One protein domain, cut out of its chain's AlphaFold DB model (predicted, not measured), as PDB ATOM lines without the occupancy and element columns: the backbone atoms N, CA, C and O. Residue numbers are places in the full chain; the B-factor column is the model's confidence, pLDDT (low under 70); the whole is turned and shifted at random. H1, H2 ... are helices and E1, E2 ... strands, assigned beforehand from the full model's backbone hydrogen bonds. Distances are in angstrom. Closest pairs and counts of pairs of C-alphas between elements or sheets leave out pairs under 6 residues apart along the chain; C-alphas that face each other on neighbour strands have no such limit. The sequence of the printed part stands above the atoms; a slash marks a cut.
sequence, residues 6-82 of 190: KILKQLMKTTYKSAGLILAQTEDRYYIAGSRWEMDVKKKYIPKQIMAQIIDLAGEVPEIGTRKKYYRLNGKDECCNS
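This is residues 6 to 82 of the 190 residues of an uncharacterized protein of uncultured Clostridium sp (UniProt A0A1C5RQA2). What does one see first? One twisted sheet of five strands, with two helices, H1 and H2, side by side over one face and no named helix over the other. H2 runs across the strands, while H1 stands up from the sheet. What is it made of? The printed part has 77 residues, with the named elements H1, E1, E2, E3, H2, E4 and E5 in that order along the chain, and its sheet runs E3, E2, E1, E4, E5, all antiparallel. How large and how dense is it? The class is mixed, helices and strands, and the whole is compact, with a radius of gyration of the C-alphas of 11.5 A and spans of 35 by 27 by 22 A.

Where does the printed part begin? H1, residues 6 to 16, begins at C-alpha 6 at (184.330, 141.985, 131.567) and is 15.6 A long from first to last C-alpha. Which strands follow? E1 is residues 21 to 25, 13.7 A; E2 is residues 29 to 33, 13.2 A; E3 is residues 37 to 42, 17.5 A. What comes after them? H2, residues 48 to 58, is 15.1 A long and begins at C-alpha 48 at (185.406, 132.913, 140.854). E4 is residues 67 to 73, 19.2 A, and E5 is residues 76 to 81, 17.0 A, ending at C-alpha 81 at (210.198, 137.449, 139.711).

How are the strands joined? E1, E2 and E3 form a meander, each strand the antiparallel neighbour of the one before, with N 22 and O 33 at 2.8 A and N 39 and O 32 at 2.8 A. E1 is also the antiparallel neighbour of E4, with N 21 and O 70 at 2.8 A, and the hairpin of E4 and E5 has N 69 and O 80 at 2.8 A. Where are the helices? H1 and H2 are on the same face of the sheet, at heights over the sheet of 7.2 A and 9.8 A. H1 stands up from the sheet at 45 degrees, and H2 is over E1, across the strands at 67 degrees on the local plane. How do the helices meet? They touch at a shallow tilt of 12 degrees, the same way, the closest C-alphas being those of Lys 9 and Gln 53, 6.9 A apart; in both, every O i to N i+4 pair is within hydrogen-bond range.

How far does it reach? The two C-alphas farthest apart, those of Lys 44 and Asn 74, are 35.6 A apart. Is there a cut or a long link? The printed part has no cut; the link from H2 to E4 is short and the other links are tight. How confident is the model? The mean pLDDT of the printed part is 93.8, and no printed residue is under 70.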
ATOM      1  N   LYS A   6     184.037 142.054 133.006       96.06
ATOM      2  CA  LYS A   6     184.330 141.985 131.567       96.06
ATOM      3  C   LYS A   6     185.526 142.869 131.221       96.06
ATOM      4  O   LYS A   6     186.438 142.412 130.529       96.06
ATOM      5  N   ILE A   7     185.531 144.095 131.739       96.81
ATOM      6  CA  ILE A   7     186.615 145.057 131.535       96.81
ATOM      7  C   ILE A   7     187.899 144.549 132.189       96.81
ATOM      8  O   ILE A   7     188.928 144.478 131.517       96.81
ATOM      9  N   LEU A   8     187.841 144.087 133.443       97.00
ATOM     10  CA  LEU A   8     189.018 143.552 134.130       97.00
ATOM     11  C   LEU A   8     189.655 142.382 133.360       97.00
ATOM     12  O   LEU A   8     190.863 142.378 133.126       97.00
ATOM     13  N   LYS A   9     188.855 141.418 132.883       97.00
ATOM     14  CA  LYS A   9     189.359 140.304 132.054       97.00
ATOM     15  C   LYS A   9     190.056 140.799 130.782       97.00
ATOM     16  O   LYS A   9     191.086 140.248 130.392       97.00
ATOM     17  N   GLN A  10     189.516 141.829 130.128       96.31
ATOM     18  CA  GLN A  10     190.136 142.437 128.948       96.31
ATOM     19  C   GLN A  10     191.465 143.125 129.289       96.31
ATOM     20  O   GLN A  10     192.441 142.957 128.549       96.31
ATOM     21  N   LEU A  11     191.531 143.848 130.412       96.38
ATOM     22  CA  LEU A  11     192.760 144.480 130.892       96.38
ATOM     23  C   LEU A  11     193.835 143.438 131.210       96.38
ATOM     24  O   LEU A  11     194.970 143.582 130.750       96.38
ATOM     25  N   MET A  12     193.481 142.359 131.914       97.25
ATOM     26  CA  MET A  12     194.398 141.259 132.234       97.25
ATOM     27  C   MET A  12     194.975 140.620 130.965       97.25
ATOM     28  O   MET A  12     196.193 140.520 130.826       97.25
ATOM     29  N   LYS A  13     194.122 140.258 129.997       96.06
ATOM     30  CA  LYS A  13     194.554 139.642 128.728       96.06
ATOM     31  C   LYS A  13     195.446 140.563 127.901       96.06
ATOM     32  O   LYS A  13     196.449 140.115 127.350       96.06
ATOM     33  N   THR A  14     195.080 141.840 127.800       94.06
ATOM     34  CA  THR A  14     195.870 142.841 127.064       94.06
ATOM     35  C   THR A  14     197.236 143.034 127.715       94.06
ATOM     36  O   THR A  14     198.257 143.039 127.030       94.06
ATOM     37  N   THR A  15     197.268 143.126 129.044       94.38
ATOM     38  CA  THR A  15     198.501 143.298 129.819       94.38
ATOM     39  C   THR A  15     199.412 142.079 129.675       94.38
ATOM     40  O   THR A  15     200.594 142.230 129.373       94.38
ATOM     41  N   TYR A  16     198.860 140.873 129.800       95.62
ATOM     42  CA  TYR A  16     199.587 139.615 129.639       95.62
ATOM     43  C   TYR A  16     200.281 139.483 128.272       95.62
ATOM     44  O   TYR A  16     201.406 139.002 128.183       95.62
ATOM     45  N   LYS A  17     199.643 139.965 127.198       93.94
ATOM     46  CA  LYS A  17     200.206 139.964 125.835       93.94
ATOM     47  C   LYS A  17     201.185 141.108 125.545       93.94
ATOM     48  O   LYS A  17     201.713 141.168 124.440       93.94
ATOM     49  N   SER A  18     201.364 142.050 126.470       89.81
ATOM     50  CA  SER A  18     202.156 143.262 126.242       89.81
ATOM     51  C   SER A  18     203.190 143.468 127.347       89.81
ATOM     52  O   SER A  18     204.267 142.886 127.305       89.81
ATOM     53  N   ALA A  19     202.874 144.290 128.344       88.31
ATOM     54  CA  ALA A  19     203.805 144.689 129.389       88.31
ATOM     55  C   ALA A  19     204.025 143.618 130.468       88.31
ATOM     56  O   ALA A  19     204.994 143.740 131.213       88.31
ATOM     57  N   GLY A  20     203.165 142.598 130.544       94.44
ATOM     58  CA  GLY A  20     203.160 141.522 131.535       94.44
ATOM     59  C   GLY A  20     202.266 141.799 132.745       94.44
ATOM     60  O   GLY A  20     202.265 142.898 133.294       94.44
ATOM     61  N   LEU A  21     201.483 140.788 133.125       96.69
ATOM     62  CA  LEU A  21     200.558 140.783 134.253       96.69
ATOM     63  C   LEU A  21     201.318 140.469 135.540       96.69
ATOM     64  O   LEU A  21     201.971 139.434 135.638       96.69
ATOM     65  N   ILE A  22     201.214 141.341 136.530       95.81
ATOM     66  CA  ILE A  22     201.836 141.155 137.836       95.81
ATOM     67  C   ILE A  22     200.799 140.581 138.795       95.81
ATOM     68  O   ILE A  22     199.689 141.103 138.894       95.81
ATOM     69  N   LEU A  23     201.181 139.529 139.514       96.25
ATOM     70  CA  LEU A  23     200.372 138.893 140.547       96.25
ATOM     71  C   LEU A  23     201.176 138.777 141.843       96.25
ATOM     72  O   LEU A  23     202.380 138.512 141.822       96.25
ATOM     73  N   ALA A  24     200.490 138.958 142.965       94.94
ATOM     74  CA  ALA A  24     201.009 138.688 144.301       94.94
ATOM     75  C   ALA A  24     199.852 138.369 145.256       94.94
ATOM     76  O   ALA A  24     198.684 138.632 144.949       94.94
ATOM     77  N   GLN A  25     200.169 137.831 146.431       93.88
ATOM     78  CA  GLN A  25     199.190 137.682 147.504       93.88
ATOM     79  C   GLN A  25     199.804 137.906 148.890       93.88
ATOM     80  O   GLN A  25     200.966 137.578 149.139       93.88
ATOM     81  N   THR A  26     198.986 138.445 149.790       92.25
ATOM     82  CA  THR A  26     199.213 138.444 151.242       92.25
ATOM     83  C   THR A  26     198.437 137.282 151.864       92.25
ATOM     84  O   THR A  26     197.902 136.432 151.147       92.25
ATOM     85  N   GLU A  27     198.333 137.215 153.188       92.19
ATOM     86  CA  GLU A  27     197.438 136.256 153.845       92.19
ATOM     87  C   GLU A  27     195.966 136.495 153.465       92.19
ATOM     88  O   GLU A  27     195.230 135.542 153.199       92.19
ATOM     89  N   ASP A  28     195.560 137.759 153.330       93.69
ATOM     90  CA  ASP A  28     194.164 138.188 153.256       93.69
ATOM     91  C   ASP A  28     193.743 138.801 151.908       93.69
ATOM     92  O   ASP A  28     192.539 138.909 151.650       93.69
ATOM     93  N   ARG A  29     194.685 139.155 151.019       94.81
ATOM     94  CA  ARG A  29     194.394 139.816 149.733       94.81
ATOM     95  C   ARG A  29     195.122 139.193 148.545       94.81
ATOM     96  O   ARG A  29     196.225 138.663 148.668       94.81
ATOM     97  N   TYR A  30     194.494 139.314 147.379       95.62
ATOM     98  CA  TYR A  30     195.141 139.164 146.078       95.62
ATOM     99  C   TYR A  30     195.485 140.534 145.517       95.62
ATOM    100  O   TYR A  30     194.698 141.469 145.657       95.62
ATOM    101  N   TYR A  31     196.625 140.620 144.842       94.88
ATOM    102  CA  TYR A  31     197.058 141.787 144.092       94.88
ATOM    103  C   TYR A  31     197.228 141.422 142.618       94.88
ATOM    104  O   TYR A  31     197.843 140.404 142.286       94.88
ATOM    105  N   ILE A  32     196.676 142.258 141.743       95.50
ATOM    106  CA  ILE A  32     196.678 142.077 140.292       95.50
ATOM    107  C   ILE A  32     197.023 143.423 139.668       95.50
ATOM    108  O   ILE A  32     196.332 144.405 139.919       95.50
ATOM    109  N   ALA A  33     198.055 143.483 138.834       94.75
ATOM    110  CA  ALA A  33     198.441 144.734 138.192       94.75
ATOM    111  C   ALA A  33     198.898 144.563 136.750       94.75
ATOM    112  O   ALA A  33     199.455 143.539 136.351       94.75
ATOM    113  N   GLY A  34     198.683 145.617 135.975       93.62
ATOM    114  CA  GLY A  34     199.315 145.832 134.689       93.62
ATOM    115  C   GLY A  34     200.209 147.060 134.686       93.62
ATOM    116  O   GLY A  34     200.597 147.579 135.726       93.62
ATOM    117  N   SER A  35     200.560 147.532 133.493       88.38
ATOM    118  CA  SER A  35     201.525 148.629 133.343       88.38
ATOM    119  C   SER A  35     201.042 149.976 133.876       88.38
ATOM    120  O   SER A  35     201.864 150.815 134.222       88.38
ATOM    121  N   ARG A  36     199.726 150.210 133.878       91.75
ATOM    122  CA  ARG A  36     199.106 151.493 134.253       91.75
ATOM    123  C   ARG A  36     197.843 151.315 135.085       91.75
ATOM    124  O   ARG A  36     197.006 152.210 135.125       91.75
ATOM    125  N   TRP A  37     197.691 150.162 135.717       94.69
ATOM    126  CA  TRP A  37     196.596 149.909 136.637       94.69
ATOM    127  C   TRP A  37     196.991 148.820 137.621       94.69
ATOM    128  O   TRP A  37     197.758 147.919 137.283       94.69
ATOM    129  N   GLU A  38     196.452 148.901 138.820       94.50
ATOM    130  CA  GLU A  38     196.589 147.894 139.854       94.50
ATOM    131  C   GLU A  38     195.265 147.738 140.586       94.50
ATOM    132  O   GLU A  38     194.440 148.650 140.643       94.50
ATOM    133  N   MET A  39     195.056 146.556 141.140       94.12
ATOM    134  CA  MET A  39     193.977 146.313 142.068       94.12
ATOM    135  C   MET A  39     194.427 145.381 143.170       94.12
ATOM    136  O   MET A  39     195.258 144.490 142.973       94.12
ATOM    137  N   ASP A  40     193.776 145.533 144.308       93.75
ATOM    138  CA  ASP A  40     193.844 144.563 145.376       93.75
ATOM    139  C   ASP A  40     192.443 144.261 145.903       93.75
ATOM    140  O   ASP A  40     191.564 145.121 145.951       93.75
ATOM    141  N   VAL A  41     192.220 143.005 146.274       95.12
ATOM    142  CA  VAL A  41     190.913 142.510 146.712       95.12
ATOM    143  C   VAL A  41     191.090 141.501 147.832       95.12
ATOM    144  O   VAL A  41     191.965 140.634 147.768       95.12
ATOM    145  N   LYS A  42     190.241 141.578 148.860       95.25
ATOM    146  CA  LYS A  42     190.195 140.557 149.917       95.25
ATOM    147  C   LYS A  42     189.900 139.185 149.306       95.25
ATOM    148  O   LYS A  42     188.932 139.037 148.560       95.25
ATOM    149  N   LYS A  43     190.666 138.153 149.675       95.31
ATOM    150  CA  LYS A  43     190.559 136.802 149.088       95.31
ATOM    151  C   LYS A  43     189.145 136.231 149.149       95.31
ATOM    152  O   LYS A  43     188.700 135.619 148.186       95.31
ATOM    153  N   LYS A  44     188.420 136.471 150.248       94.50
ATOM    154  CA  LYS A  44     187.032 136.006 150.422       94.50
ATOM    155  C   LYS A  44     186.029 136.614 149.433       94.50
ATOM    156  O   LYS A  44     184.958 136.048 149.261       94.50
ATOM    157  N   TYR A  45     186.368 137.738 148.800       94.38
ATOM    158  CA  TYR A  45     185.477 138.485 147.910       94.38
ATOM    159  C   TYR A  45     185.915 138.469 146.444       94.38
ATOM    160  O   TYR A  45     185.234 139.052 145.602       94.38
ATOM    161  N   ILE A  46     187.021 137.795 146.096       94.44
ATOM    162  CA  ILE A  46     187.410 137.690 144.689       94.44
ATOM    163  C   ILE A  46     186.374 136.849 143.921       94.44
ATOM    164  O   ILE A  46     186.087 135.709 144.302       94.44
ATOM    165  N   PRO A  47     185.812 137.351 142.808       93.06
ATOM    166  CA  PRO A  47     184.886 136.561 142.013       93.06
ATOM    167  C   PRO A  47     185.580 135.333 141.416       93.06
ATOM    168  O   PRO A  47     186.661 135.439 140.830       93.06
ATOM    169  N   LYS A  48     184.909 134.172 141.456       94.56
ATOM    170  CA  LYS A  48     185.406 132.913 140.854       94.56
ATOM    171  C   LYS A  48     185.837 133.088 139.396       94.56
ATOM    172  O   LYS A  48     186.807 132.489 138.954       94.56
ATOM    173  N   GLN A  49     185.131 133.943 138.658       95.06
ATOM    174  CA  GLN A  49     185.432 134.252 137.262       95.06
ATOM    175  C   GLN A  49     186.774 134.970 137.061       95.06
ATOM    176  O   GLN A  49     187.398 134.788 136.018       95.06
ATOM    177  N   ILE A  50     187.187 135.804 138.019       95.69
ATOM    178  CA  ILE A  50     188.490 136.476 137.995       95.69
ATOM    179  C   ILE A  50     189.575 135.486 138.397       95.69
ATOM    180  O   ILE A  50     190.582 135.396 137.703       95.69
ATOM    181  N   MET A  51     189.335 134.665 139.423       96.50
ATOM    182  CA  MET A  51     190.270 133.603 139.803       96.50
ATOM    183  C   MET A  51     190.528 132.626 138.648       96.50
ATOM    184  O   MET A  51     191.675 132.356 138.314       96.50
ATOM    185  N   ALA A  52     189.477 132.170 137.962       96.94
ATOM    186  CA  ALA A  52     189.620 131.325 136.779       96.94
ATOM    187  C   ALA A  52     190.449 132.003 135.675       96.94
ATOM    188  O   ALA A  52     191.261 131.347 135.035       96.94
ATOM    189  N   GLN A  53     190.292 133.320 135.480       97.38
ATOM    190  CA  GLN A  53     191.097 134.071 134.514       97.38
ATOM    191  C   GLN A  53     192.569 134.186 134.935       97.38
ATOM    192  O   GLN A  53     193.436 134.212 134.065       97.38
ATOM    193  N   ILE A  54     192.854 134.271 136.237       96.62
ATOM    194  CA  ILE A  54     194.224 134.238 136.761       96.62
ATOM    195  C   ILE A  54     194.859 132.883 136.448       96.62
ATOM    196  O   ILE A  54     195.924 132.854 135.845       96.62
ATOM    197  N   ILE A  55     194.183 131.781 136.783       96.69
ATOM    198  CA  ILE A  55     194.665 130.418 136.510       96.69
ATOM    199  C   ILE A  55     194.877 130.190 135.005       96.69
ATOM    200  O   ILE A  55     195.906 129.658 134.609       96.69
ATOM    201  N   ASP A  56     193.962 130.666 134.158       96.44
ATOM    202  CA  ASP A  56     194.073 130.589 132.692       96.44
ATOM    203  C   ASP A  56     195.316 131.309 132.132       96.44
ATOM    204  O   ASP A  56     195.913 130.845 131.166       96.44
ATOM    205  N   LEU A  57     195.728 132.439 132.723       95.56
ATOM    206  CA  LEU A  57     196.868 133.230 132.226       95.56
ATOM    207  C   LEU A  57     198.201 132.869 132.891       95.56
ATOM    208  O   LEU A  57     199.248 132.945 132.253       95.56
ATOM    209  N   ALA A  58     198.173 132.548 134.180       93.38
ATOM    210  CA  ALA A  58     199.358 132.413 135.022       93.38
ATOM    211  C   ALA A  58     199.610 130.974 135.501       93.38
ATOM    212  O   ALA A  58     200.652 130.709 136.099       93.38
ATOM    213  N   GLY A  59     198.672 130.049 135.268       93.56
ATOM    214  CA  GLY A  59     198.699 128.668 135.761       93.56
ATOM    215  C   GLY A  59     198.329 128.555 137.239       93.56
ATOM    216  O   GLY A  59     197.456 127.776 137.609       93.56
ATOM    217  N   GLU A  60     198.941 129.375 138.085       91.94
ATOM    218  CA  GLU A  60     198.700 129.412 139.525       91.94
ATOM    219  C   GLU A  60     198.877 130.827 140.086       91.94
ATOM    220  O   GLU A  60     199.479 131.703 139.460       91.94
ATOM    221  N   VAL A  61     198.348 131.056 141.289       92.56
ATOM    222  CA  VAL A  61     198.625 132.287 142.037       92.56
ATOM    223  C   VAL A  61     199.989 132.138 142.729       92.56
ATOM    224  O   VAL A  61     200.200 131.114 143.378       92.56
ATOM    225  N   PRO A  62     200.898 133.131 142.651       93.12
ATOM    226  CA  PRO A  62     202.187 133.094 143.354       93.12
ATOM    227  C   PRO A  62     202.026 132.852 144.852       93.12
ATOM    228  O   PRO A  62     201.049 133.321 145.418       93.12
ATOM    229  N   GLU A  63     202.985 132.200 145.509       93.19
ATOM    230  CA  GLU A  63     202.977 132.007 146.967       93.19
ATOM    231  C   GLU A  63     202.883 133.330 147.752       93.19
ATOM    232  O   GLU A  63     203.228 134.405 147.252       93.19
ATOM    233  N   ILE A  64     202.423 133.253 149.005       93.06
ATOM    234  CA  ILE A  64     202.341 134.416 149.902       93.06
ATOM    235  C   ILE A  64     203.716 135.077 150.026       93.06
ATOM    236  O   ILE A  64     204.726 134.407 150.214       93.06
ATOM    237  N   GLY A  65     203.749 136.406 149.895       86.44
ATOM    238  CA  GLY A  65     204.991 137.186 149.939       86.44
ATOM    239  C   GLY A  65     205.799 137.168 148.637       86.44
ATOM    240  O   GLY A  65     206.784 137.894 148.531       86.44
ATOM    241  N   THR A  66     205.370 136.407 147.624       90.75
ATOM    242  CA  THR A  66     206.010 136.388 146.305       90.75
ATOM    243  C   THR A  66     205.250 137.270 145.319       90.75
ATOM    244  O   THR A  66     204.020 137.257 145.251       90.75
ATOM    245  N   ARG A  67     206.000 138.011 144.499       92.62
ATOM    246  CA  ARG A  67     205.476 138.816 143.393       92.62
ATOM    247  C   ARG A  67     206.074 138.325 142.080       92.62
ATOM    248  O   ARG A  67     207.290 138.348 141.892       92.62
ATOM    249  N   LYS A  68     205.211 137.875 141.171       95.12
ATOM    250  CA  LYS A  68     205.604 137.350 139.857       95.12
ATOM    251  C   LYS A  68     204.968 138.154 138.741       95.12
ATOM    252  O   LYS A  68     203.867 138.686 138.881       95.12
ATOM    253  N   LYS A  69     205.674 138.216 137.621       95.88
ATOM    254  CA  LYS A  69     205.224 138.817 136.375       95.88
ATOM    255  C   LYS A  69     205.085 137.731 135.317       95.88
ATOM    256  O   LYS A  69     206.040 137.013 135.046       95.88
ATOM    257  N   TYR A  70     203.910 137.671 134.705       96.38
ATOM    258  CA  TYR A  70     203.497 136.681 133.718       96.38
ATOM    259  C   TYR A  70     203.235 137.359 132.379       96.38
ATOM    260  O   TYR A  70     202.523 138.366 132.319       96.38
ATOM    261  N   TYR A  71     203.795 136.839 131.296       95.31
ATOM    262  CA  TYR A  71     203.641 137.443 129.977       95.31
ATOM    263  C   TYR A  71     203.772 136.419 128.859       95.31
ATOM    264  O   TYR A  71     204.381 135.368 129.027       95.31
ATOM    265  N   ARG A  72     203.228 136.758 127.688       93.44
ATOM    266  CA  ARG A  72     203.406 135.972 126.468       93.44
ATOM    267  C   ARG A  72     204.410 136.639 125.539       93.44
ATOM    268  O   ARG A  72     204.126 137.702 124.991       93.44
ATOM    269  N   LEU A  73     205.547 135.985 125.312       87.25
ATOM    270  CA  LEU A  73     206.588 136.426 124.385       87.25
ATOM    271  C   LEU A  73     206.713 135.422 123.237       87.25
ATOM    272  O   LEU A  73     206.917 134.234 123.459       87.25
ATOM    273  N   ASN A  74     206.575 135.885 121.991       86.19
ATOM    274  CA  ASN A  74     206.699 135.043 120.789       86.19
ATOM    275  C   ASN A  74     205.831 133.765 120.823       86.19
ATOM    276  O   ASN A  74     206.246 132.702 120.368       86.19
ATOM    277  N   GLY A  75     204.623 133.866 121.389       86.69
ATOM    278  CA  GLY A  75     203.687 132.743 121.507       86.69
ATOM    279  C   GLY A  75     203.980 131.765 122.649       86.69
ATOM    280  O   GLY A  75     203.230 130.807 122.799       86.69
ATOM    281  N   LYS A  76     205.019 132.008 123.455       89.12
ATOM    282  CA  LYS A  76     205.345 131.226 124.650       89.12
ATOM    283  C   LYS A  76     204.977 131.983 125.915       89.12
ATOM    284  O   LYS A  76     205.132 133.204 125.975       89.12
ATOM    285  N   ASP A  77     204.497 131.237 126.895       93.06
ATOM    286  CA  ASP A  77     204.137 131.758 128.206       93.06
ATOM    287  C   ASP A  77     205.380 131.749 129.093       93.06
ATOM    288  O   ASP A  77     206.031 130.720 129.253       93.06
ATOM    289  N   GLU A  78     205.721 132.917 129.624       92.81
ATOM    290  CA  GLU A  78     206.934 133.169 130.393       92.81
ATOM    291  C   GLU A  78     206.571 133.791 131.747       92.81
ATOM    292  O   GLU A  78     205.559 134.489 131.896       92.81
ATOM    293  N   CYS A  79     207.419 133.554 132.747       92.06
ATOM    294  CA  CYS A  79     207.248 134.091 134.091       92.06
ATOM    295  C   CYS A  79     208.596 134.464 134.712       92.06
ATOM    296  O   CYS A  79     209.564 133.711 134.617       92.06
ATOM    297  N   CYS A  80     208.644 135.593 135.418       92.00
ATOM    298  CA  CYS A  80     209.807 136.009 136.197       92.00
ATOM    299  C   CYS A  80     209.408 136.631 137.543       92.00
ATOM    300  O   CYS A  80     208.264 137.049 137.746       92.00
ATOM    301  N   ASN A  81     210.361 136.688 138.474       91.12
ATOM    302  CA  ASN A  81     210.198 137.449 139.711       91.12
ATOM    303  C   ASN A  81     210.091 138.942 139.385       91.12
ATOM    304  O   ASN A  81     210.711 139.427 138.437       91.12
ATOM    305  N   SER A  82     209.286 139.663 140.161       85.88
ATOM    306  CA  SER A  82     209.024 141.081 139.931       85.88
ATOM    307  C   SER A  82     209.203 141.879 141.213       85.88
ATOM    308  O   SER A  82     208.320 141.894 142.073       85.88
TER     309      SER A  82